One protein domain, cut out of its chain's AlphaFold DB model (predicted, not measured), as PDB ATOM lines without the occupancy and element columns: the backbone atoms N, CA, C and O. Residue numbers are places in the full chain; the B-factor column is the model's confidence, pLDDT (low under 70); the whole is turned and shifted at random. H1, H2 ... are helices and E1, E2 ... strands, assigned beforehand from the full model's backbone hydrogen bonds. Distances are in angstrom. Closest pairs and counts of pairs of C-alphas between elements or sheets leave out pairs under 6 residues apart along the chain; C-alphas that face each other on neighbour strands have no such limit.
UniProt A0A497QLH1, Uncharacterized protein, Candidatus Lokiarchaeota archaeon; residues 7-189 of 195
ATOM      1  N   ILE A   7     266.722 310.305 264.500       95.56
ATOM      2  CA  ILE A   7     266.097 311.097 265.555       95.56
ATOM      3  C   ILE A   7     266.172 312.558 265.149       95.56
ATOM      4  O   ILE A   7     267.219 313.042 264.725       95.56
ATOM      5  N   GLU A   8     265.076 313.273 265.333       97.31
ATOM      6  CA  GLU A   8     265.050 314.725 265.262       97.31
ATOM      7  C   GLU A   8     264.614 315.288 266.599       97.31
ATOM      8  O   GLU A   8     263.614 314.840 267.150       97.31
ATOM      9  N   VAL A   9     265.358 316.265 267.104       97.75
ATOM     10  CA  VAL A   9     265.066 316.925 268.372       97.75
ATOM     11  C   VAL A   9     264.721 318.378 268.114       97.75
ATOM     12  O   VAL A   9     265.508 319.124 267.529       97.75
ATOM     13  N   GLU A  10     263.539 318.765 268.569       97.62
ATOM     14  CA  GLU A  10     263.021 320.125 268.553       97.62
ATOM     15  C   GLU A  10     262.791 320.595 269.992       97.62
ATOM     16  O   GLU A  10     262.278 319.846 270.826       97.62
ATOM     17  N   ILE A  11     263.148 321.846 270.284       97.75
ATOM     18  CA  ILE A  11     262.867 322.467 271.582       97.75
ATOM     19  C   ILE A  11     261.537 323.216 271.490       97.75
ATOM     20  O   ILE A  11     261.449 324.251 270.815       97.75
ATOM     21  N   ILE A  12     260.521 322.695 272.179       96.31
ATOM     22  CA  ILE A  12     259.173 323.275 272.219       96.31
ATOM     23  C   ILE A  12     259.162 324.483 273.158       96.31
ATOM     24  O   ILE A  12     258.782 325.578 272.750       96.31
ATOM     25  N   SER A  13     259.653 324.298 274.385       95.56
ATOM     26  CA  SER A  13     259.767 325.345 275.404       95.56
ATOM     27  C   SER A  13     261.043 325.158 276.216       95.56
ATOM     28  O   SER A  13     261.489 324.028 276.411       95.56
ATOM     29  N   SER A  14     261.659 326.255 276.651       95.62
ATOM     30  CA  SER A  14     262.889 326.225 277.438       95.62
ATOM     31  C   SER A  14     263.154 327.556 278.137       95.62
ATOM     32  O   SER A  14     262.911 328.615 277.560       95.62
ATOM     33  N   GLN A  15     263.747 327.493 279.329       95.69
ATOM     34  CA  GLN A  15     264.291 328.662 280.032       95.69
ATOM     35  C   GLN A  15     265.694 329.078 279.531       95.69
ATOM     36  O   GLN A  15     266.068 330.245 279.625       95.69
ATOM     37  N   ASP A  16     266.480 328.148 278.972       95.94
ATOM     38  CA  ASP A  16     267.765 328.429 278.306       95.94
ATOM     39  C   ASP A  16     267.566 328.601 276.775       95.94
ATOM     40  O   ASP A  16     266.604 328.068 276.211       95.94
ATOM     41  N   PRO A  17     268.487 329.265 276.045       96.19
ATOM     42  CA  PRO A  17     268.402 329.375 274.586       96.19
ATOM     43  C   PRO A  17     268.345 328.008 273.881       96.19
ATOM     44  O   PRO A  17     269.195 327.148 274.126       96.19
ATOM     45  N   LYS A  18     267.399 327.830 272.941       96.38
ATOM     46  CA  LYS A  18     267.179 326.561 272.210       96.38
ATOM     47  C   LYS A  18     268.470 326.002 271.600       96.38
ATOM     48  O   LYS A  18     268.789 324.831 271.789       96.38
ATOM     49  N   GLN A  19     269.243 326.856 270.927       95.44
ATOM     50  CA  GLN A  19     270.487 326.458 270.263       95.44
ATOM     51  C   GLN A  19     271.503 325.856 271.242       95.44
ATOM     52  O   GLN A  19     272.095 324.822 270.954       95.44
ATOM     53  N   LYS A  20     271.640 326.439 272.440       95.81
ATOM     54  CA  LYS A  20     272.559 325.950 273.473       95.81
ATOM     55  C   LYS A  20     272.203 324.530 273.922       95.81
ATOM     56  O   LYS A  20     273.089 323.693 274.069       95.81
ATOM     57  N   ILE A  21     270.915 324.247 274.113       97.06
ATOM     58  CA  ILE A  21     270.426 322.911 274.489       97.06
ATOM     59  C   ILE A  21     270.689 321.905 273.369       97.06
ATOM     60  O   ILE A  21     271.191 320.807 273.619       97.06
ATOM     61  N   LEU A  22     270.405 322.290 272.126       96.88
ATOM     62  CA  LEU A  22     270.656 321.433 270.974       96.88
ATOM     63  C   LEU A  22     272.155 321.175 270.750       96.88
ATOM     64  O   LEU A  22     272.532 320.068 270.369       96.88
ATOM     65  N   ASP A  23     273.028 322.139 271.039       96.00
ATOM     66  CA  ASP A  23     274.478 321.938 270.999       96.00
ATOM     67  C   ASP A  23     274.948 320.933 272.060       96.00
ATOM     68  O   ASP A  23     275.770 320.065 271.756       96.00
ATOM     69  N   MET A  24     274.389 320.980 273.276       95.31
ATOM     70  CA  MET A  24     274.664 319.983 274.322       95.31
ATOM     71  C   MET A  24     274.241 318.574 273.878       95.31
ATOM     72  O   MET A  24     275.016 317.623 273.995       95.31
ATOM     73  N   LEU A  25     273.050 318.442 273.285       94.38
ATOM     74  CA  LEU A  25     272.563 317.179 272.718       94.38
ATOM     75  C   LEU A  25     273.450 316.678 271.571       94.38
ATOM     76  O   LEU A  25     273.762 315.490 271.489       94.38
ATOM     77  N   LYS A  26     273.916 317.580 270.705       93.94
ATOM     78  CA  LYS A  26     274.827 317.246 269.606       93.94
ATOM     79  C   LYS A  26     276.170 316.737 270.123       93.94
ATOM     80  O   LYS A  26     276.704 315.762 269.594       93.94
ATOM     81  N   GLN A  27     276.722 317.367 271.160       91.50
ATOM     82  CA  GLN A  27     277.939 316.889 271.822       91.50
ATOM     83  C   GLN A  27     277.728 315.503 272.439       91.50
ATOM     84  O   GLN A  27     278.570 314.623 272.263       91.50
ATOM     85  N   ARG A  28     276.583 315.276 273.094       88.00
ATOM     86  CA  ARG A  28     276.209 313.970 273.650       88.00
ATOM     87  C   ARG A  28     276.128 312.887 272.571       88.00
ATOM     88  O   ARG A  28     276.718 311.823 272.745       88.00
ATOM     89  N   ALA A  29     275.485 313.167 271.439       87.56
ATOM     90  CA  ALA A  29     275.395 312.230 270.320       87.56
ATOM     91  C   ALA A  29     276.784 311.822 269.791       87.56
ATOM     92  O   ALA A  29     277.038 310.639 269.573       87.56
ATOM     93  N   LYS A  30     277.711 312.786 269.668       85.00
ATOM     94  CA  LYS A  30     279.094 312.540 269.218       85.00
ATOM     95  C   LYS A  30     279.908 311.656 270.162       85.00
ATOM     96  O   LYS A  30     280.774 310.928 269.692       85.00
ATOM     97  N   LYS A  31     279.659 311.724 271.475       79.38
ATOM     98  CA  LYS A  31     280.355 310.878 272.461       79.38
ATOM     99  C   LYS A  31     279.965 309.405 272.339       79.38
ATOM    100  O   LYS A  31     280.746 308.537 272.707       79.38
ATOM    101  N   ASN A  32     278.755 309.128 271.856       65.19
ATOM    102  CA  ASN A  32     278.157 307.812 272.030       65.19
ATOM    103  C   ASN A  32     278.247 306.886 270.840       65.19
ATOM    104  O   ASN A  32     278.236 305.675 271.044       65.19
ATOM    105  N   HIS A  33     278.295 307.424 269.628       63.47
ATOM    106  CA  HIS A  33     278.146 306.612 268.432       63.47
ATOM    107  C   HIS A  33     278.885 307.220 267.246       63.47
ATOM    108  O   HIS A  33     279.086 308.433 267.167       63.47
ATOM    109  N   HIS A  34     279.188 306.370 266.265       71.06
ATOM    110  CA  HIS A  34     279.515 306.772 264.897       71.06
ATOM    111  C   HIS A  34     278.272 307.333 264.178       71.06
ATOM    112  O   HIS A  34     277.907 306.875 263.106       71.06
ATOM    113  N   VAL A  35     277.583 308.300 264.789       83.19
ATOM    114  CA  VAL A  35     276.386 308.937 264.229       83.19
ATOM    115  C   VAL A  35     276.747 310.235 263.532       83.19
ATOM    116  O   VAL A  35     277.600 311.005 263.985       83.19
ATOM    117  N   LYS A  36     276.040 310.520 262.441       90.00
ATOM    118  CA  LYS A  36     276.111 311.818 261.772       90.00
ATOM    119  C   LYS A  36     275.039 312.715 262.370       90.00
ATOM    120  O   LYS A  36     273.883 312.324 262.475       90.00
ATOM    121  N   SER A  37     275.426 313.920 262.779       93.31
ATOM    122  CA  SER A  37     274.489 314.902 263.328       93.31
ATOM    123  C   SER A  37     274.640 316.255 262.655       93.31
ATOM    124  O   SER A  37     275.751 316.760 262.463       93.31
ATOM    125  N   HIS A  38     273.512 316.866 262.315       94.94
ATOM    126  CA  HIS A  38     273.459 318.159 261.649       94.94
ATOM    127  C   HIS A  38     272.232 318.950 262.103       94.94
ATOM    128  O   HIS A  38     271.276 318.395 262.641       94.94
ATOM    129  N   PHE A  39     272.289 320.268 261.927       96.50
ATOM    130  CA  PHE A  39     271.145 321.133 262.179       96.50
ATOM    131  C   PHE A  39     270.336 321.291 260.898       96.50
ATOM    132  O   PHE A  39     270.908 321.403 259.815       96.50
ATOM    133  N   LYS A  40     269.014 321.309 261.038       95.50
ATOM    134  CA  LYS A  40     268.064 321.686 259.992       95.50
ATOM    135  C   LYS A  40     267.004 322.628 260.577       95.50
ATOM    136  O   LYS A  40     267.006 322.883 261.780       95.50
ATOM    137  N   GLY A  41     266.080 323.100 259.743       91.12
ATOM    138  CA  GLY A  41     265.055 324.065 260.150       91.12
ATOM    139  C   GLY A  41     265.531 325.507 259.978       91.12
ATOM    140  O   GLY A  41     266.387 325.774 259.135       91.12
ATOM    141  N   THR A  42     264.961 326.428 260.754       91.88
ATOM    142  CA  THR A  42     265.313 327.858 260.713       91.88
ATOM    143  C   THR A  42     266.115 328.254 261.956       91.88
ATOM    144  O   THR A  42     266.110 327.509 262.937       91.88
ATOM    145  N   PRO A  43     266.797 329.413 261.967       89.44
ATOM    146  CA  PRO A  43     267.465 329.914 263.171       89.44
ATOM    147  C   PRO A  43     266.528 330.086 264.379       89.44
ATOM    148  O   PRO A  43     266.950 329.899 265.517       89.44
ATOM    149  N   GLU A  44     265.256 330.410 264.142       90.12
ATOM    150  CA  GLU A  44     264.228 330.590 265.177       90.12
ATOM    151  C   GLU A  44     263.692 329.248 265.691       90.12
ATOM    152  O   GLU A  44     263.347 329.113 266.868       90.12
ATOM    153  N   ASN A  45     263.651 328.241 264.814       92.38
ATOM    154  CA  ASN A  45     263.198 326.886 265.119       92.38
ATOM    155  C   ASN A  45     264.227 325.851 264.644       92.38
ATOM    156  O   ASN A  45     263.983 325.121 263.673       92.38
ATOM    157  N   PRO A  46     265.395 325.795 265.310       96.44
ATOM    158  CA  PRO A  46     266.433 324.845 264.962       96.44
ATOM    159  C   PRO A  46     266.009 323.435 265.373       96.44
ATOM    160  O   PRO A  46     265.423 323.218 266.436       96.44
ATOM    161  N   ILE A  47     266.347 322.463 264.532       97.94
ATOM    162  CA  ILE A  47     266.118 321.041 264.772       97.94
ATOM    163  C   ILE A  47     267.461 320.328 264.668       97.94
ATOM    164  O   ILE A  47     268.160 320.438 263.657       97.94
ATOM    165  N   LEU A  48     267.822 319.568 265.698       97.94
ATOM    166  CA  LEU A  48     268.969 318.667 265.638       97.94
ATOM    167  C   LEU A  48     268.526 317.347 265.011       97.94
ATOM    168  O   LEU A  48     267.701 316.650 265.593       97.94
ATOM    169  N   ARG A  49     269.105 316.976 263.870       96.69
ATOM    170  CA  ARG A  49     268.927 315.652 263.269       96.69
ATOM    171  C   ARG A  49     270.139 314.774 263.554       96.69
ATOM    172  O   ARG A  49     271.280 315.213 263.396       96.69
ATOM    173  N   VAL A  50     269.877 313.540 263.968       95.19
ATOM    174  CA  VAL A  50     270.864 312.481 264.184       95.19
ATOM    175  C   VAL A  50     270.475 311.294 263.314       95.19
ATOM    176  O   VAL A  50     269.411 310.704 263.505       95.19
ATOM    177  N   ASP A  51     271.335 310.960 262.361       93.69
ATOM    178  CA  ASP A  51     271.161 309.830 261.455       93.69
ATOM    179  C   ASP A  51     271.996 308.639 261.927       93.69
ATOM    180  O   ASP A  51     273.147 308.793 262.359       93.69
ATOM    181  N   TYR A  52     271.409 307.450 261.807       92.12
ATOM    182  CA  TYR A  52     272.053 306.177 262.103       92.12
ATOM    183  C   TYR A  52     272.237 305.391 260.810       92.12
ATOM    184  O   TYR A  52     271.337 305.349 259.970       92.12
ATOM    185  N   ASP A  53     273.381 304.725 260.672       91.19
ATOM    186  CA  ASP A  53     273.677 303.955 259.461       91.19
ATOM    187  C   ASP A  53     272.832 302.669 259.380       91.19
ATOM    188  O   ASP A  53     272.590 302.153 258.290       91.19
ATOM    189  N   SER A  54     272.362 302.145 260.523       91.62
ATOM    190  CA  SER A  54     271.523 300.942 260.579       91.62
ATOM    191  C   SER A  54     270.613 300.881 261.814       91.62
ATOM    192  O   SER A  54     270.811 301.589 262.809       91.62
ATOM    193  N   LEU A  55     269.615 299.989 261.771       91.06
ATOM    194  CA  LEU A  55     268.717 299.714 262.901       91.06
ATOM    195  C   LEU A  55     269.462 299.111 264.098       91.06
ATOM    196  O   LEU A  55     269.120 299.382 265.246       91.06
ATOM    197  N   GLU A  56     270.491 298.313 263.845       90.62
ATOM    198  CA  GLU A  56     271.346 297.702 264.859       90.62
ATOM    199  C   GLU A  56     272.113 298.771 265.635       90.62
ATOM    200  O   GLU A  56     272.119 298.734 266.864       90.62
ATOM    201  N   GLN A  57     272.692 299.763 264.948       88.56
ATOM    202  CA  GLN A  57     273.361 300.883 265.616       88.56
ATOM    203  C   GLN A  57     272.381 301.714 266.450       88.56
ATOM    204  O   GLN A  57     272.687 302.074 267.588       88.56
ATOM    205  N   PHE A  58     271.185 301.978 265.914       90.00
ATOM    206  CA  PHE A  58     270.125 302.671 266.646       90.00
ATOM    207  C   PHE A  58     269.756 301.915 267.930       90.00
ATOM    208  O   PHE A  58     269.784 302.476 269.025       90.00
ATOM    209  N   LYS A  59     269.485 300.607 267.820       89.88
ATOM    210  CA  LYS A  59     269.185 299.736 268.965       89.88
ATOM    211  C   LYS A  59     270.340 299.668 269.961       89.88
ATOM    212  O   LYS A  59     270.082 299.636 271.161       89.88
ATOM    213  N   ALA A  60     271.590 299.635 269.502       86.38
ATOM    214  CA  ALA A  60     272.754 299.610 270.381       86.38
ATOM    215  C   ALA A  60     272.834 300.876 271.245       86.38
ATOM    216  O   ALA A  60     273.121 300.775 272.435       86.38
ATOM    217  N   GLY A  61     272.503 302.046 270.691       84.06
ATOM    218  CA  GLY A  61     272.453 303.288 271.462       84.06
ATOM    219  C   GLY A  61     271.404 303.297 272.560       84.06
ATOM    220  O   GLY A  61     271.712 303.649 273.694       84.06
ATOM    221  N   TYR A  62     270.201 302.814 272.260       84.00
ATOM    222  CA  TYR A  62     269.111 302.747 273.236       84.00
ATOM    223  C   TYR A  62     269.204 301.573 274.218       84.00
ATOM    224  O   TYR A  62     268.465 301.546 275.191       84.00
ATOM    225  N   ASN A  63     270.101 300.610 274.003       83.81
ATOM    226  CA  ASN A  63     270.342 299.521 274.955       83.81
ATOM    227  C   ASN A  63     271.628 299.703 275.766       83.81
ATOM    228  O   ASN A  63     271.902 298.898 276.655       83.81
ATOM    229  N   ARG A  64     272.425 300.733 275.472       79.00
ATOM    230  CA  ARG A  64     273.759 300.916 276.049       79.00
ATOM    231  C   ARG A  64     273.732 300.980 277.577       79.00
ATOM    232  O   ARG A  64     274.508 300.293 278.237       79.00
ATOM    233  N   ASP A  65     272.801 301.750 278.126       77.88
ATOM    234  CA  ASP A  65     272.717 301.988 279.568       77.88
ATOM    235  C   ASP A  65     271.949 300.879 280.303       77.88
ATOM    236  O   ASP A  65     271.984 300.789 281.532       77.88
ATOM    237  N   ARG A  66     271.296 299.973 279.559       81.50
ATOM    238  CA  ARG A  66     270.477 298.888 280.111       81.50
ATOM    239  C   ARG A  66     271.252 298.029 281.107       81.50
ATOM    240  O   ARG A  66     270.714 297.687 282.154       81.50
ATOM    241  N   LEU A  67     272.519 297.729 280.821       79.44
ATOM    242  CA  LEU A  67     273.367 296.945 281.719       79.44
ATOM    243  C   LEU A  67     273.578 297.643 283.071       79.44
ATOM    244  O   LEU A  67     273.554 296.979 284.108       79.44
ATOM    245  N   ILE A  68     273.779 298.964 283.079       81.06
ATOM    246  CA  ILE A  68     273.975 299.739 284.314       81.06
ATOM    247  C   ILE A  68     272.715 299.665 285.165       81.06
ATOM    248  O   ILE A  68     272.772 299.295 286.334       81.06
ATOM    249  N   TYR A  69     271.575 299.930 284.544       80.94
ATOM    250  CA  TYR A  69     270.263 299.874 285.169       80.94
ATOM    251  C   TYR A  69     269.903 298.482 285.711       80.94
ATOM    252  O   TYR A  69     269.455 298.359 286.848       80.94
ATOM    253  N   GLU A  70     270.142 297.412 284.947       83.56
ATOM    254  CA  GLU A  70     269.893 296.037 285.400       83.56
ATOM    255  C   GLU A  70     270.764 295.662 286.603       83.56
ATOM    256  O   GLU A  70     270.285 295.029 287.547       83.56
ATOM    257  N   ASN A  71     272.043 296.049 286.599       81.38
ATOM    258  CA  ASN A  71     272.897 295.810 287.755       81.38
ATOM    259  C   ASN A  71     272.507 296.690 288.942       81.38
ATOM    260  O   ASN A  71     272.569 296.208 290.070       81.38
ATOM    261  N   PHE A  72     272.083 297.934 288.705       80.12
ATOM    262  CA  PHE A  72     271.582 298.808 289.758       80.12
ATOM    263  C   PHE A  72     270.388 298.152 290.452       80.12
ATOM    264  O   PHE A  72     270.456 297.920 291.652       80.12
ATOM    265  N   ILE A  73     269.371 297.701 289.707       79.06
ATOM    266  CA  ILE A  73     268.208 296.981 290.261       79.06
ATOM    267  C   ILE A  73     268.627 295.740 291.063       79.06
ATOM    268  O   ILE A  73     268.110 295.511 292.156       79.06
ATOM    269  N   LYS A  74     269.570 294.931 290.561       80.88
ATOM    270  CA  LYS A  74     270.085 293.773 291.317       80.88
ATOM    271  C   LYS A  74     270.703 294.204 292.644       80.88
ATOM    272  O   LYS A  74     270.436 293.582 293.667       80.88
ATOM    273  N   PHE A  75     271.485 295.275 292.627       74.81
ATOM    274  CA  PHE A  75     272.143 295.825 293.804       74.81
ATOM    275  C   PHE A  75     271.133 296.369 294.835       74.81
ATOM    276  O   PHE A  75     271.309 296.156 296.034       74.81
ATOM    277  N   ILE A  76     270.023 296.970 294.377       74.62
ATOM    278  CA  ILE A  76     268.870 297.337 295.225       74.62
ATOM    279  C   ILE A  76     268.253 296.097 295.873       74.62
ATOM    280  O   ILE A  76     268.083 296.048 297.089       74.62
ATOM    281  N   ASN A  77     267.909 295.094 295.062       76.00
ATOM    282  CA  ASN A  77     267.176 293.913 295.518       76.00
ATOM    283  C   ASN A  77     267.981 293.057 296.507       76.00
ATOM    284  O   ASN A  77     267.393 292.385 297.350       76.00
ATOM    285  N   LEU A  78     269.312 293.106 296.435       78.62
ATOM    286  CA  LEU A  78     270.212 292.462 297.395       78.62
ATOM    287  C   LEU A  78     270.362 293.247 298.715       78.62
ATOM    288  O   LEU A  78     271.112 292.820 299.587       78.62
ATOM    289  N   GLN A  79     269.663 294.378 298.874       66.94
ATOM    290  CA  GLN A  79     269.766 295.298 300.016       66.94
ATOM    291  C   GLN A  79     271.191 295.816 300.277       66.94
ATOM    292  O   GLN A  79     271.499 296.300 301.365       66.94
ATOM    293  N   GLU A  80     272.064 295.782 299.265       67.12
ATOM    294  CA  GLU A  80     273.418 296.335 299.370       67.12
ATOM    295  C   GLU A  80     273.410 297.880 299.388       67.12
ATOM    296  O   GLU A  80     274.411 298.505 299.748       67.12
ATOM    297  N   VAL A  81     272.260 298.503 299.074       62.88
ATOM    298  CA  VAL A  81     271.985 299.943 299.234       62.88
ATOM    299  C   VAL A  81     270.810 300.151 300.168       62.88
ATOM    300  O   VAL A  81     269.706 299.663 299.933       62.88
ATOM    301  N   SER A  82     271.024 300.974 301.191       60.12
ATOM    302  CA  SER A  82     269.943 301.480 302.026       60.12
ATOM    303  C   SER A  82     269.430 302.806 301.459       60.12
ATOM    304  O   SER A  82     270.030 303.859 301.677       60.12
ATOM    305  N   PHE A  83     268.309 302.760 300.731       59.66
ATOM    306  CA  PHE A  83     267.650 303.956 300.178       59.66
ATOM    307  C   PHE A  83     267.123 304.910 301.250       59.66
ATOM    308  O   PHE A  83     266.896 306.077 300.958       59.66
ATOM    309  N   SER A  84     266.990 304.460 302.501       56.38
ATOM    310  CA  SER A  84     266.570 305.309 303.622       56.38
ATOM    311  C   SER A  84     267.532 306.470 303.901       56.38
ATOM    312  O   SER A  84     267.144 307.432 304.558       56.38
ATOM    313  N   LYS A  85     268.775 306.391 303.404       53.78
ATOM    314  CA  LYS A  85     269.785 307.453 303.510       53.78
ATOM    315  C   LYS A  85     269.935 308.287 302.241       53.78
ATOM    316  O   LYS A  85     270.686 309.257 302.259       53.78
ATOM    317  N   ILE A  86     269.269 307.909 301.153       57.34
ATOM    318  CA  ILE A  86     269.297 308.679 299.915       57.34
ATOM    319  C   ILE A  86     268.198 309.735 300.035       57.34
ATOM    320  O   ILE A  86     267.032 309.364 300.187       57.34
ATOM    321  N   PRO A  87     268.530 311.038 300.010       53.84
ATOM    322  CA  PRO A  87     267.524 312.084 300.032       53.84
ATOM    323  C   PRO A  87     266.754 312.034 298.711       53.84
ATOM    324  O   PRO A  87     267.134 312.661 297.727       53.84
ATOM    325  N   LEU A  88     265.676 311.249 298.671       58.81
ATOM    326  CA  LEU A  88     264.776 311.228 297.529       58.81
ATOM    327  C   LEU A  88     264.143 312.611 297.422       58.81
ATOM    328  O   LEU A  88     263.416 313.058 298.317       58.81
ATOM    329  N   ARG A  89     264.446 313.313 296.330       59.56
ATOM    330  CA  ARG A  89     263.803 314.585 296.027       59.56
ATOM    331  C   ARG A  89     262.315 314.289 295.840       59.56
ATOM    332  O   ARG A  89     261.946 313.474 294.997       59.56
ATOM    333  N   LYS A  90     261.447 314.906 296.649       56.09
ATOM    334  CA  LYS A  90     260.000 314.842 296.401       56.09
ATOM    335  C   LYS A  90     259.748 315.526 295.063       56.09
ATOM    336  O   LYS A  90     259.905 316.743 294.973       56.09
ATOM    337  N   ILE A  91     259.393 314.744 294.049       56.88
ATOM    338  CA  ILE A  91     258.980 315.263 292.749       56.88
ATOM    339  C   ILE A  91     257.714 316.091 293.000       56.88
ATOM    340  O   ILE A  91     256.680 315.548 293.389       56.88
ATOM    341  N   ARG A  92     257.811 317.413 292.860       53.94
ATOM    342  CA  ARG A  92     256.639 318.283 292.768       53.94
ATOM    343  C   ARG A  92     256.374 318.482 291.290       53.94
ATOM    344  O   ARG A  92     257.047 319.289 290.664       53.94
ATOM    345  N   ILE A  93     255.435 317.714 290.751       53.78
ATOM    346  CA  ILE A  93     254.878 317.980 289.426       53.78
ATOM    347  C   ILE A  93     253.836 319.083 289.629       53.78
ATOM    348  O   ILE A  93     252.644 318.817 289.736       53.78
ATOM    349  N   GLU A  94     254.302 320.309 289.837       58.72
ATOM    350  CA  GLU A  94     253.476 321.496 289.624       58.72
ATOM    351  C   GLU A  94     253.798 321.962 288.196       58.72
ATOM    352  O   GLU A  94     254.972 322.135 287.857       58.72
ATOM    353  N   ASP A  95     252.774 322.075 287.343       56.69
ATOM    354  CA  ASP A  95     252.913 322.377 285.904       56.69
ATOM    355  C   ASP A  95     253.619 323.720 285.632       56.69
ATOM    356  O   ASP A  95     254.148 323.939 284.541       56.69
ATOM    357  N   ASP A  96     253.678 324.601 286.633       59.09
ATOM    358  CA  ASP A  96     254.176 325.970 286.496       59.09
ATOM    359  C   ASP A  96     255.716 326.083 286.445       59.09
ATOM    360  O   ASP A  96     256.232 327.122 286.037       59.09
ATOM    361  N   ASP A  97     256.465 325.018 286.768       76.12
ATOM    362  CA  ASP A  97     257.935 325.047 286.892       76.12
ATOM    363  C   ASP A  97     258.654 324.051 285.953       76.12
ATOM    364  O   ASP A  97     259.606 323.370 286.342       76.12
ATOM    365  N   ILE A  98     258.221 323.932 284.691       90.38
ATOM    366  CA  ILE A  98     258.925 323.107 283.689       90.38
ATOM    367  C   ILE A  98     260.101 323.887 283.079       90.38
ATOM    368  O   ILE A  98     259.927 324.896 282.393       90.38
ATOM    369  N   TYR A  99     261.324 323.388 283.272       94.50
ATOM    370  CA  TYR A  99     262.536 323.961 282.683       94.50
ATOM    371  C   TYR A  99     262.615 323.775 281.163       94.50
ATOM    372  O   TYR A  99     263.045 324.690 280.454       94.50
ATOM    373  N   LEU A 100     262.263 322.587 280.663       95.94
ATOM    374  CA  LEU A 100     262.485 322.212 279.268       95.94
ATOM    375  C   LEU A 100     261.447 321.204 278.769       95.94
ATOM    376  O   LEU A 100     261.257 320.147 279.368       95.94
ATOM    377  N   ILE A 101     260.853 321.509 277.614       96.44
ATOM    378  CA  ILE A 101     259.993 320.613 276.837       96.44
ATOM    379  C   ILE A 101     260.654 320.352 275.484       96.44
ATOM    380  O   ILE A 101     260.909 321.282 274.710       96.44
ATOM    381  N   MET A 102     260.907 319.082 275.175       96.81
ATOM    382  CA  MET A 102     261.526 318.653 273.919       96.81
ATOM    383  C   MET A 102     260.636 317.680 273.170       96.81
ATOM    384  O   MET A 102     260.068 316.772 273.767       96.81
ATOM    385  N   LYS A 103     260.585 317.811 271.846       97.62
ATOM    386  CA  LYS A 103     259.945 316.837 270.970       97.62
ATOM    387  C   LYS A 103     261.002 316.045 270.211       97.62
ATOM    388  O   LYS A 103     261.815 316.614 269.487       97.62
ATOM    389  N   TYR A 104     260.942 314.729 270.353       96.69
ATOM    390  CA  TYR A 104     261.716 313.768 269.582       96.69
ATOM    391  C   TYR A 104     260.830 313.211 268.473       96.69
ATOM    392  O   TYR A 104     259.782 312.640 268.764       96.69
ATOM    393  N   ARG A 105     261.247 313.336 267.213       97.56
ATOM    394  CA  ARG A 105     260.627 312.636 266.076       97.56
ATOM    395  C   ARG A 105     261.529 311.511 265.600       97.56
ATOM    396  O   ARG A 105     262.749 311.668 265.569       97.56
ATOM    397  N   THR A 106     260.946 310.383 265.219       96.44
ATOM    398  CA  THR A 106     261.702 309.233 264.713       96.44
ATOM    399  C   THR A 106     260.828 308.344 263.835       96.44
ATOM    400  O   THR A 106     259.627 308.214 264.060       96.44
ATOM    401  N   ASN A 107     261.446 307.658 262.876       95.44
ATOM    402  CA  ASN A 107     260.826 306.541 262.158       95.44
ATOM    403  C   ASN A 107     260.972 305.190 262.896       95.44
ATOM    404  O   ASN A 107     260.435 304.185 262.441       95.44
ATOM    405  N   CYS A 108     261.668 305.150 264.039       94.00
ATOM    406  CA  CYS A 108     261.976 303.937 264.802       94.00
ATOM    407  C   CYS A 108     261.588 304.088 266.284       94.00
ATOM    408  O   CYS A 108     262.444 304.134 267.166       94.00
ATOM    409  N   LYS A 109     260.283 304.154 266.587       94.25
ATOM    410  CA  LYS A 109     259.792 304.393 267.962       94.25
ATOM    411  C   LYS A 109     260.072 303.253 268.945       94.25
ATOM    412  O   LYS A 109     260.292 303.504 270.124       94.25
ATOM    413  N   GLU A 110     260.042 302.005 268.482       92.88
ATOM    414  CA  GLU A 110     260.035 300.833 269.367       92.88
ATOM    415  C   GLU A 110     261.280 300.718 270.272       92.88
ATOM    416  O   GLU A 110     261.099 300.547 271.480       92.88
ATOM    417  N   PRO A 111     262.529 300.879 269.783       90.31
ATOM    418  CA  PRO A 111     263.695 300.836 270.665       90.31
ATOM    419  C   PRO A 111     263.706 301.970 271.699       90.31
ATOM    420  O   PRO A 111     264.097 301.737 272.841       90.31
ATOM    421  N   ILE A 112     263.229 303.166 271.329       90.94
ATOM    422  CA  ILE A 112     263.120 304.303 272.255       90.94
ATOM    423  C   ILE A 112     262.097 303.994 273.348       90.94
ATOM    424  O   ILE A 112     262.403 304.137 274.527       90.94
ATOM    425  N   ARG A 113     260.908 303.511 272.963       91.62
ATOM    426  CA  ARG A 113     259.836 303.140 273.895       91.62
ATOM    427  C   ARG A 113     260.319 302.119 274.920       91.62
ATOM    428  O   ARG A 113     260.088 302.287 276.114       91.62
ATOM    429  N   ASN A 114     261.006 301.073 274.461       87.19
ATOM    430  CA  ASN A 114     261.527 300.028 275.340       87.19
ATOM    431  C   ASN A 114     262.567 300.577 276.322       87.19
ATOM    432  O   ASN A 114     262.542 300.210 277.495       87.19
ATOM    433  N   ASN A 115     263.440 301.475 275.857       86.44
ATOM    434  CA  ASN A 115     264.387 302.156 276.726       86.44
ATOM    435  C   ASN A 115     263.657 303.030 277.753       86.44
ATOM    436  O   ASN A 115     263.823 302.814 278.945       86.44
ATOM    437  N   TYR A 116     262.783 303.943 277.326       85.00
ATOM    438  CA  TYR A 116     262.096 304.858 278.239       85.00
ATOM    439  C   TYR A 116     261.230 304.139 279.275       85.00
ATOM    440  O   TYR A 116     261.323 304.456 280.456       85.00
ATOM    441  N   ASN A 117     260.488 303.100 278.890       82.50
ATOM    442  CA  ASN A 117     259.719 302.295 279.846       82.50
ATOM    443  C   ASN A 117     260.589 301.669 280.946       82.50
ATOM    444  O   ASN A 117     260.109 301.431 282.056       82.50
ATOM    445  N   PHE A 118     261.852 301.379 280.642       79.19
ATOM    446  CA  PHE A 118     262.794 300.812 281.591       79.19
ATOM    447  C   PHE A 118     263.520 301.892 282.403       79.19
ATOM    448  O   PHE A 118     263.559 301.816 283.629       79.19
ATOM    449  N   THR A 119     264.056 302.918 281.741       77.38
ATOM    450  CA  THR A 119     264.871 303.956 282.380       77.38
ATOM    451  C   THR A 119     264.039 304.912 283.217       77.38
ATOM    452  O   THR A 119     264.485 305.294 284.294       77.38
ATOM    453  N   PHE A 120     262.823 305.269 282.788       74.56
ATOM    454  CA  PHE A 120     261.990 306.211 283.541       74.56
ATOM    455  C   PHE A 120     261.543 305.658 284.891       74.56
ATOM    456  O   PHE A 120     261.536 306.392 285.869       74.56
ATOM    457  N   ARG A 121     261.311 304.346 284.998       69.50
ATOM    458  CA  ARG A 121     261.047 303.709 286.298       69.50
ATOM    459  C   ARG A 121     262.213 303.877 287.271       69.50
ATOM    460  O   ARG A 121     262.010 303.981 288.473       69.50
ATOM    461  N   ILE A 122     263.444 303.889 286.764       71.81
ATOM    462  CA  ILE A 122     264.643 304.061 287.593       71.81
ATOM    463  C   ILE A 122     264.863 305.537 287.925       71.81
ATOM    464  O   ILE A 122     265.210 305.858 289.055       71.81
ATOM    465  N   ILE A 123     264.608 306.421 286.965       73.31
ATOM    466  CA  ILE A 123     264.588 307.883 287.123       73.31
ATOM    467  C   ILE A 123     263.595 308.302 288.221       73.31
ATOM    468  O   ILE A 123     263.959 309.079 289.103       73.31
ATOM    469  N   GLU A 124     262.387 307.730 288.234       68.62
ATOM    470  CA  GLU A 124     261.394 307.935 289.298       68.62
ATOM    471  C   GLU A 124     261.916 307.458 290.661       68.62
ATOM    472  O   GLU A 124     261.790 308.170 291.657       68.62
ATOM    473  N   LEU A 125     262.566 306.287 290.710       67.56
ATOM    474  CA  LEU A 125     263.148 305.745 291.944       67.56
ATOM    475  C   LEU A 125     264.256 306.629 292.529       67.56
ATOM    476  O   LEU A 125     264.423 306.647 293.746       67.56
ATOM    477  N   ILE A 126     265.015 307.344 291.696       68.25
ATOM    478  CA  ILE A 126     266.079 308.260 292.140       68.25
ATOM    479  C   ILE A 126     265.594 309.708 292.312       68.25
ATOM    480  O   ILE A 126     266.382 310.572 292.690       68.25
ATOM    481  N   GLY A 127     264.304 309.977 292.078       68.06
ATOM    482  CA  GLY A 127     263.688 311.290 292.278       68.06
ATOM    483  C   GLY A 127     264.061 312.337 291.226       68.06
ATOM    484  O   GLY A 127     264.057 313.530 291.536       68.06
ATOM    485  N   LEU A 128     264.409 311.917 290.007       77.00
ATOM    486  CA  LEU A 128     264.692 312.835 288.904       77.00
ATOM    487  C   LEU A 128     263.372 313.339 288.307       77.00
ATOM    488  O   LEU A 128     262.483 312.556 287.970       77.00
ATOM    489  N   GLY A 129     263.241 314.661 288.197       83.75
ATOM    490  CA  GLY A 129     262.037 315.333 287.714       83.75
ATOM    491  C   GLY A 129     261.952 315.312 286.192       83.75
ATOM    492  O   GLY A 129     262.105 316.352 285.555       83.75
ATOM    493  N   ALA A 130     261.758 314.137 285.600       86.25
ATOM    494  CA  ALA A 130     261.524 314.008 284.169       86.25
ATOM    495  C   ALA A 130     260.375 313.050 283.876       86.25
ATOM    496  O   ALA A 130     260.233 312.010 284.519       86.25
ATOM    497  N   SER A 131     259.603 313.369 282.846       88.06
ATOM    498  CA  SER A 131     258.546 312.514 282.314       88.06
ATOM    499  C   SER A 131     258.574 312.520 280.787       88.06
ATOM    500  O   SER A 131     259.276 313.321 280.157       88.06
ATOM    501  N   PHE A 132     257.835 311.598 280.173       90.94
ATOM    502  CA  PHE A 132     257.673 311.565 278.728       90.94
ATOM    503  C   PHE A 132     256.262 311.134 278.331       90.94
ATOM    504  O   PHE A 132     255.596 310.393 279.051       90.94
ATOM    505  N   GLU A 133     255.846 311.559 277.145       93.12
ATOM    506  CA  GLU A 133     254.605 311.160 276.491       93.12
ATOM    507  C   GLU A 133     254.928 310.619 275.092       93.12
ATOM    508  O   GLU A 133     255.724 311.208 274.358       93.12
ATOM    509  N   GLU A 134     254.336 309.488 274.702       95.44
ATOM    510  CA  GLU A 134     254.429 309.008 273.321       95.44
ATOM    511  C   GLU A 134     253.371 309.688 272.444       95.44
ATOM    512  O   GLU A 134     252.186 309.671 272.756       95.44
ATOM    513  N   VAL A 135     253.798 310.210 271.293       96.69
ATOM    514  CA  VAL A 135     252.934 310.828 270.281       96.69
ATOM    515  C   VAL A 135     253.034 310.091 268.940       96.69
ATOM    516  O   VAL A 135     253.778 309.116 268.771       96.69
ATOM    517  N   GLN A 136     252.261 310.536 267.947       96.19
ATOM    518  CA  GLN A 136     252.172 309.873 266.642       96.19
ATOM    519  C   GLN A 136     253.551 309.678 265.983       96.19
ATOM    520  O   GLN A 136     253.884 308.556 265.596       96.19
ATOM    521  N   ASP A 137     254.360 310.738 265.913       96.19
ATOM    522  CA  ASP A 137     255.656 310.784 265.222       96.19
ATOM    523  C   ASP A 137     256.875 310.600 266.147       96.19
ATOM    524  O   ASP A 137     258.013 310.662 265.682       96.19
ATOM    525  N   GLY A 138     256.667 310.348 267.443       96.62
ATOM    526  CA  GLY A 138     257.760 310.126 268.390       96.62
ATOM    527  C   GLY A 138     257.354 310.350 269.842       96.62
ATOM    528  O   GLY A 138     256.420 309.709 270.310       96.62
ATOM    529  N   PHE A 139     258.071 311.217 270.557       96.75
ATOM    530  CA  PHE A 139     257.923 311.416 272.002       96.75
ATOM    531  C   PHE A 139     258.048 312.892 272.385       96.75
ATOM    532  O   PHE A 139     258.779 313.645 271.740       96.75
ATOM    533  N   ILE A 140     257.381 313.295 273.462       96.12
ATOM    534  CA  ILE A 140     257.585 314.579 274.134       96.12
ATOM    535  C   ILE A 140     258.229 314.290 275.484       96.12
ATOM    536  O   ILE A 140     257.760 313.418 276.206       96.12
ATOM    537  N   LEU A 141     259.323 314.975 275.804       93.94
ATOM    538  CA  LEU A 141     260.021 314.859 277.081       93.94
ATOM    539  C   LEU A 141     259.887 316.164 277.852       93.94
ATOM    540  O   LEU A 141     260.080 317.244 277.287       93.94
ATOM    541  N   PHE A 142     259.642 316.030 279.148       93.00
ATOM    542  CA  PHE A 142     259.514 317.129 280.090       93.00
ATOM    543  C   PHE A 142     260.613 316.996 281.136       93.00
ATOM    544  O   PHE A 142     260.771 315.936 281.739       93.00
ATOM    545  N   TYR A 143     261.372 318.066 281.347       92.12
ATOM    546  CA  TYR A 143     262.364 318.165 282.414       92.12
ATOM    547  C   TYR A 143     261.977 319.311 283.340       92.12
ATOM    548  O   TYR A 143     261.872 320.457 282.898       92.12
ATOM    549  N   GLN A 144     261.796 318.998 284.621       90.19
ATOM    550  CA  GLN A 144     261.390 319.945 285.654       90.19
ATOM    551  C   GLN A 144     262.488 320.983 285.889       90.19
ATOM    552  O   GLN A 144     262.242 322.179 285.841       90.19
ATOM    553  N   THR A 145     263.735 320.545 286.079       90.69
ATOM    554  CA  THR A 145     264.857 321.452 286.333       90.69
ATOM    555  C   THR A 145     265.982 321.298 285.320       90.69
ATOM    556  O   THR A 145     266.150 320.276 284.649       90.69
ATOM    557  N   LYS A 146     266.828 322.328 285.252       91.94
ATOM    558  CA  LYS A 146     268.079 322.293 284.490       91.94
ATOM    559  C   LYS A 146     268.989 321.140 284.897       91.94
ATOM    560  O   LYS A 146     269.720 320.614 284.061       91.94
ATOM    561  N   GLU A 147     268.960 320.780 286.174       89.00
ATOM    562  CA  GLU A 147     269.758 319.683 286.698       89.00
ATOM    563  C   GLU A 147     269.222 318.335 286.211       89.00
ATOM    564  O   GLU A 147     269.998 317.536 285.703       89.00
ATOM    565  N   ASP A 148     267.899 318.139 286.212       88.75
ATOM    566  CA  ASP A 148     267.266 316.934 285.652       88.75
ATOM    567  C   ASP A 148     267.664 316.722 284.181       88.75
ATOM    568  O   ASP A 148     268.014 315.613 283.772       88.75
ATOM    569  N   PHE A 149     267.689 317.803 283.390       92.56
ATOM    570  CA  PHE A 149     268.155 317.751 282.002       92.56
ATOM    571  C   PHE A 149     269.632 317.353 281.890       92.56
ATOM    572  O   PHE A 149     269.979 316.502 281.071       92.56
ATOM    573  N   LYS A 150     270.514 317.935 282.711       90.19
ATOM    574  CA  LYS A 150     271.944 317.591 282.700       90.19
ATOM    575  C   LYS A 150     272.190 316.139 283.093       90.19
ATOM    576  O   LYS A 150     272.993 315.484 282.434       90.19
ATOM    577  N   ILE A 151     271.490 315.629 284.105       86.44
ATOM    578  CA  ILE A 151     271.584 314.217 284.497       86.44
ATOM    579  C   ILE A 151     271.136 313.326 283.336       86.44
ATOM    580  O   ILE A 151     271.812 312.354 283.012       86.44
ATOM    581  N   GLY A 152     270.056 313.698 282.638       86.75
ATOM    582  CA  GLY A 152     269.592 312.996 281.438       86.75
ATOM    583  C   GLY A 152     270.606 312.961 280.282       86.75
ATOM    584  O   GLY A 152     270.506 312.101 279.408       86.75
ATOM    585  N   LEU A 153     271.596 313.861 280.266       88.75
ATOM    586  CA  LEU A 153     272.686 313.872 279.284       88.75
ATOM    587  C   LEU A 153     273.920 313.075 279.715       88.75
ATOM    588  O   LEU A 153     274.832 312.916 278.901       88.75
ATOM    589  N   MET A 154     273.974 312.595 280.953       87.19
ATOM    590  CA  MET A 154     275.141 311.906 281.486       87.19
ATOM    591  C   MET A 154     275.420 310.607 280.730       87.19
ATOM    592  O   MET A 154     274.509 309.869 280.344       87.19
ATOM    593  N   ASP A 155     276.698 310.309 280.512       85.44
ATOM    594  CA  ASP A 155     277.107 308.992 280.038       85.44
ATOM    595  C   ASP A 155     277.234 308.018 281.211       85.44
ATOM    596  O   ASP A 155     278.241 308.009 281.911       85.44
ATOM    597  N   LEU A 156     276.231 307.162 281.413       84.00
ATOM    598  CA  LEU A 156     276.230 306.212 282.529       84.00
ATOM    599  C   LEU A 156     277.310 305.126 282.417       84.00
ATOM    600  O   LEU A 156     277.622 304.480 283.416       84.00
ATOM    601  N   LEU A 157     277.909 304.924 281.235       83.38
ATOM    602  CA  LEU A 157     279.086 304.059 281.106       83.38
ATOM    603  C   LEU A 157     280.393 304.786 281.451       83.38
ATOM    604  O   LEU A 157     281.410 304.130 281.670       83.38
ATOM    605  N   ASN A 158     280.389 306.118 281.509       86.69
ATOM    606  CA  ASN A 158     281.522 306.899 281.982       86.69
ATOM    607  C   ASN A 158     281.451 307.025 283.509       86.69
ATOM    608  O   ASN A 158     280.958 308.009 284.055       86.69
ATOM    609  N   LEU A 159     281.945 306.005 284.211       87.31
ATOM    610  CA  LEU A 159     281.817 305.929 285.669       87.31
ATOM    611  C   LEU A 159     282.498 307.093 286.406       87.31
ATOM    612  O   LEU A 159     282.053 307.442 287.492       87.31
ATOM    613  N   GLU A 160     283.521 307.726 285.828       89.00
ATOM    614  CA  GLU A 160     284.135 308.934 286.401       89.00
ATOM    615  C   GLU A 160     283.182 310.137 286.370       89.00
ATOM    616  O   GLU A 160     283.091 310.890 287.340       89.00
ATOM    617  N   GLU A 161     282.417 310.296 285.287       88.06
ATOM    618  CA  GLU A 161     281.383 311.330 285.173       88.06
ATOM    619  C   GLU A 161     280.266 311.094 286.199       88.06
ATOM    620  O   GLU A 161     279.871 312.018 286.912       88.06
ATOM    621  N   VAL A 162     279.844 309.834 286.358       87.44
ATOM    622  CA  VAL A 162     278.860 309.415 287.369       87.44
ATOM    623  C   VAL A 162     279.373 309.668 288.792       87.44
ATOM    624  O   VAL A 162     278.647 310.236 289.607       87.44
ATOM    625  N   ARG A 163     280.625 309.293 289.103       90.38
ATOM    626  CA  ARG A 163     281.259 309.544 290.412       90.38
ATOM    627  C   ARG A 163     281.306 311.032 290.727       90.38
ATOM    628  O   ARG A 163     280.857 311.429 291.796       90.38
ATOM    629  N   THR A 164     281.800 311.834 289.785       90.06
ATOM    630  CA  THR A 164     281.932 313.290 289.942       90.06
ATOM    631  C   THR A 164     280.584 313.930 290.249       90.06
ATOM    632  O   THR A 164     280.471 314.753 291.156       90.06
ATOM    633  N   TYR A 165     279.540 313.531 289.520       86.50
ATOM    634  CA  TYR A 165     278.196 314.023 289.777       86.50
ATOM    635  C   TYR A 165     277.690 313.622 291.168       86.50
ATOM    636  O   TYR A 165     277.273 314.489 291.935       86.50
ATOM    637  N   LEU A 166     277.756 312.332 291.511       85.25
ATOM    638  CA  LEU A 166     277.276 311.829 292.800       85.25
ATOM    639  C   LEU A 166     278.014 312.468 293.978       85.25
ATOM    640  O   LEU A 166     277.384 312.766 294.988       85.25
ATOM    641  N   ASP A 167     279.317 312.707 293.850       87.50
ATOM    642  CA  ASP A 167     280.111 313.413 294.855       87.50
ATOM    643  C   ASP A 167     279.636 314.864 295.020       87.50
ATOM    644  O   ASP A 167     279.358 315.308 296.133       87.50
ATOM    645  N   SER A 168     279.397 315.570 293.905       82.75
ATOM    646  CA  SER A 168     278.931 316.964 293.924       82.75
ATOM    647  C   SER A 168     277.586 317.180 294.630       82.75
ATOM    648  O   SER A 168     277.323 318.273 295.130       82.75
ATOM    649  N   ILE A 169     276.746 316.142 294.702       78.88
ATOM    650  CA  ILE A 169     275.452 316.172 295.402       78.88
ATOM    651  C   ILE A 169     275.474 315.426 296.748       78.88
ATOM    652  O   ILE A 169     274.426 315.233 297.363       78.88
ATOM    653  N   GLY A 170     276.649 314.978 297.208       80.25
ATOM    654  CA  GLY A 170     276.822 314.252 298.472       80.25
ATOM    655  C   GLY A 170     276.210 312.846 298.492       80.25
ATOM    656  O   GLY A 170     275.909 312.315 299.560       80.25
ATOM    657  N   MET A 171     276.003 312.235 297.322       80.75
ATOM    658  CA  MET A 171     275.436 310.892 297.152       80.75
ATOM    659  C   MET A 171     276.479 309.804 296.861       80.75
ATOM    660  O   MET A 171     276.118 308.624 296.792       80.75
ATOM    661  N   LEU A 172     277.766 310.150 296.736       85.56
ATOM    662  CA  LEU A 172     278.852 309.170 296.642       85.56
ATOM    663  C   LEU A 172     279.157 308.556 298.020       85.56
ATOM    664  O   LEU A 172     280.182 308.798 298.645       85.56
ATOM    665  N   ILE A 173     278.217 307.758 298.522       84.69
ATOM    666  CA  ILE A 173     278.360 307.019 299.780       84.69
ATOM    667  C   ILE A 173     279.061 305.668 299.545       84.69
ATOM    668  O   ILE A 173     278.976 305.126 298.439       84.69
ATOM    669  N   PRO A 174     279.669 305.039 300.574       87.62
ATOM    670  CA  PRO A 174     280.467 303.819 300.398       87.62
ATOM    671  C   PRO A 174     279.751 302.652 299.696       87.62
ATOM    672  O   PRO A 174     280.383 301.863 298.996       87.62
ATOM    673  N   SER A 175     278.431 302.514 299.862       81.75
ATOM    674  CA  SER A 175     277.645 301.487 299.160       81.75
ATOM    675  C   SER A 175     277.519 301.767 297.661       81.75
ATOM    676  O   SER A 175     277.605 300.843 296.857       81.75
ATOM    677  N   ILE A 176     277.349 303.034 297.277       82.38
ATOM    678  CA  ILE A 176     277.274 303.456 295.875       82.38
ATOM    679  C   ILE A 176     278.656 303.374 295.226       82.38
ATOM    680  O   ILE A 176     278.787 302.855 294.123       82.38
ATOM    681  N   GLU A 177     279.709 303.781 295.931       87.75
ATOM    682  CA  GLU A 177     281.081 303.633 295.444       87.75
ATOM    683  C   GLU A 177     281.440 302.158 295.195       87.75
ATOM    684  O   GLU A 177     281.981 301.805 294.144       87.75
ATOM    685  N   ARG A 178     281.052 301.263 296.113       86.19
ATOM    686  CA  ARG A 178     281.210 299.813 295.937       86.19
ATOM    687  C   ARG A 178     280.478 299.301 294.699       86.19
ATOM    688  O   ARG A 178     281.056 298.510 293.955       86.19
ATOM    689  N   PHE A 179     279.244 299.747 294.469       85.00
ATOM    690  CA  PHE A 179     278.495 299.416 293.256       85.00
ATOM    691  C   PHE A 179     279.263 299.831 291.999       85.00
ATOM    692  O   PHE A 179     279.512 298.992 291.135       85.00
ATOM    693  N   LEU A 180     279.702 301.090 291.921       87.56
ATOM    694  CA  LEU A 180     280.433 301.605 290.760       87.56
ATOM    695  C   LEU A 180     281.720 300.808 290.504       87.56
ATOM    696  O   LEU A 180     282.005 300.457 289.361       87.56
ATOM    697  N   ASN A 181     282.447 300.424 291.558       87.94
ATOM    698  CA  ASN A 181     283.637 299.576 291.439       87.94
ATOM    699  C   ASN A 181     283.305 298.171 290.904       87.94
ATOM    700  O   ASN A 181     283.987 297.677 290.005       87.94
ATOM    701  N   GLN A 182     282.221 297.540 291.377       83.94
ATOM    702  CA  GLN A 182     281.784 296.238 290.857       83.94
ATOM    703  C   GLN A 182     281.393 296.301 289.373       83.94
ATOM    704  O   GLN A 182     281.668 295.362 288.623       83.94
ATOM    705  N   ILE A 183     280.750 297.390 288.944       83.00
ATOM    706  CA  ILE A 183     280.412 297.618 287.535       83.00
ATOM    707  C   ILE A 183     281.677 297.811 286.711       83.00
ATOM    708  O   ILE A 183     281.808 297.202 285.650       83.00
ATOM    709  N   GLN A 184     282.629 298.602 287.209       82.94
ATOM    710  CA  GLN A 184     283.905 298.820 286.539       82.94
ATOM    711  C   GLN A 184     284.629 297.492 286.275       82.94
ATOM    712  O   GLN A 184     285.082 297.231 285.159       82.94
ATOM    713  N   ASP A 185     284.666 296.612 287.276       77.06
ATOM    714  CA  ASP A 185     285.327 295.312 287.180       77.06
ATOM    715  C   ASP A 185     284.590 294.318 286.268       77.06
ATOM    716  O   ASP A 185     285.232 293.570 285.528       77.06
ATOM    717  N   LYS A 186     283.251 294.302 286.282       71.00
ATOM    718  CA  LYS A 186     282.445 293.371 285.471       71.00
ATOM    719  C   LYS A 186     282.324 293.793 284.008       71.00
ATOM    720  O   LYS A 186     282.327 292.929 283.136       71.00
ATOM    721  N   THR A 187     282.216 295.092 283.745       67.56
ATOM    722  CA  THR A 187     281.897 295.627 282.414       67.56
ATOM    723  C   THR A 187     283.149 295.963 281.602       67.56
ATOM    724  O   THR A 187     283.121 295.840 280.381       67.56
ATOM    725  N   PHE A 188     284.264 296.338 282.247       64.38
ATOM    726  CA  PHE A 188     285.441 296.865 281.537       64.38
ATOM    727  C   PHE A 188     286.714 296.009 281.646       64.38
ATOM    728  O   PHE A 188     287.653 296.248 280.890       64.38
ATOM    729  N   LYS A 189     286.775 294.990 282.523       53.03
ATOM    730  CA  LYS A 189     287.967 294.115 282.658       53.03
ATOM    731  C   LYS A 189     287.865 292.747 281.975       53.03
ATOM    732  O   LYS A 189     288.871 292.046 281.887       53.03
TER     733      LYS A 189
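This is residues 7 to 189 of the 195 residues of an uncharacterized protein of Candidatus Lokiarchaeota archaeon (UniProt A0A497QLH1). A strongly twisted sheet of six strands has one face covered by helices H1, H4 and H5, while no named helix is on its other face. Past the sheet, H2 and H3 follow one another along H4, and the helical hairpin of H6 and H7 packs on H3 with H7. The printed part has 183 residues with seven named helices and six named strands, in the order E1 H1 E2 E3 H2 H3 E4 H4 E5 E6 H5 H6 H7; the sheet runs E2 E3 E1 E4 E6 E5, antiparallel throughout, and the class is mixed, helices and strands. The whole is compact, with a radius of gyration of the C-alphas of 17.0 A and spans of 49 by 40 by 27 A.

E1, residues 7 to 14, is an inner strand with E3, residues 46 to 51, and E4, residues 100 to 105, as neighbours. N 9 and O 48 are 2.8 A apart, and N 10 and O 103 are 2.9 A apart, both within hydrogen-bond range. H1, residues 18 to 32, is on the sheet; its closest C-alphas to E3 are those of Leu 22 and Leu 48, 6.2 A. E2, residues 36 to 41, is an edge strand and forms a hairpin with E3, with N 38 and O 49 at 3.0 A. H2, residues 55 to 63, and H3, residues 66 to 77, meet only through their link. H4, residues 109 to 125, is on the same face as H1 at a height over the sheet of 9.2 A. It lies over E6, residues 138 to 143, and E5, residues 130 to 135, and is only just not over E4, on which 2 of its 17 C-alphas fall. On the local plane it runs along the strands, at 25 degrees to E5. H4 has a kink of 27 degrees near residue 118. E5, the other edge strand, forms a hairpin with E6, with N 133 and O 140 at 2.8 A; E6 and E4 have N 102 and O 141 at 2.9 A. With its residues 111 to 115 alone, H4 touches H2, the same way at a shallow tilt of 5 degrees; the closest C-alphas are those of Lys 59 and Pro 111, 5.9 A. H3 touches H4 with residues 66 to 69 alone, the same way at a shallow tilt of 32 degrees; Tyr 69 and Thr 119 have the closest C-alphas, 7.3 A. H5, residues 146 to 152, is on the same face as H1 and H4 and over none of the strands. H6, residues 159 to 168, and H7, residues 174 to 188, form a helical hairpin at a shallow tilt of 14 degrees, with C-alphas 159 and 180 closest at 6.8 A. With residues 179 to 183 alone H7 touches H3, opposite ways at a steep tilt of 39 degrees; C-alphas 75 and 179 are closest, 7.3 A. Three split strand-helix-strand units, two strands running the same way with another strand between them in the sheet, have right-handed crossovers: E1 H1 E2, E3 H2 H3 E4, and E4 H4 E5. H1, H4 and H5 on one face of the sheet make two layers. Every O i to N i+4 pair is within hydrogen-bond range in H1, H2, H3, H5, H6 and H7, and 11 of 13 are in H4.

E1 begins at C-alpha 7, (266.097, 311.097, 265.555), and is 19.5 A long. H1 is 21.7 A long, H4 24.3 A and H7 20.7 A. H4 begins at C-alpha 109, (259.792, 304.393, 267.962), and H7 ends at C-alpha 188, (285.441, 296.865, 281.537).

The C-alphas of Thr 42 and Gln 79, the two farthest apart, are 51.2 A from each other. The printed part has no cut. The link from H3 to E4, residues 78 to 99, is long. The mean pLDDT of the printed part is 84.4; 28 residues are under 70, among them residues 79 to 96.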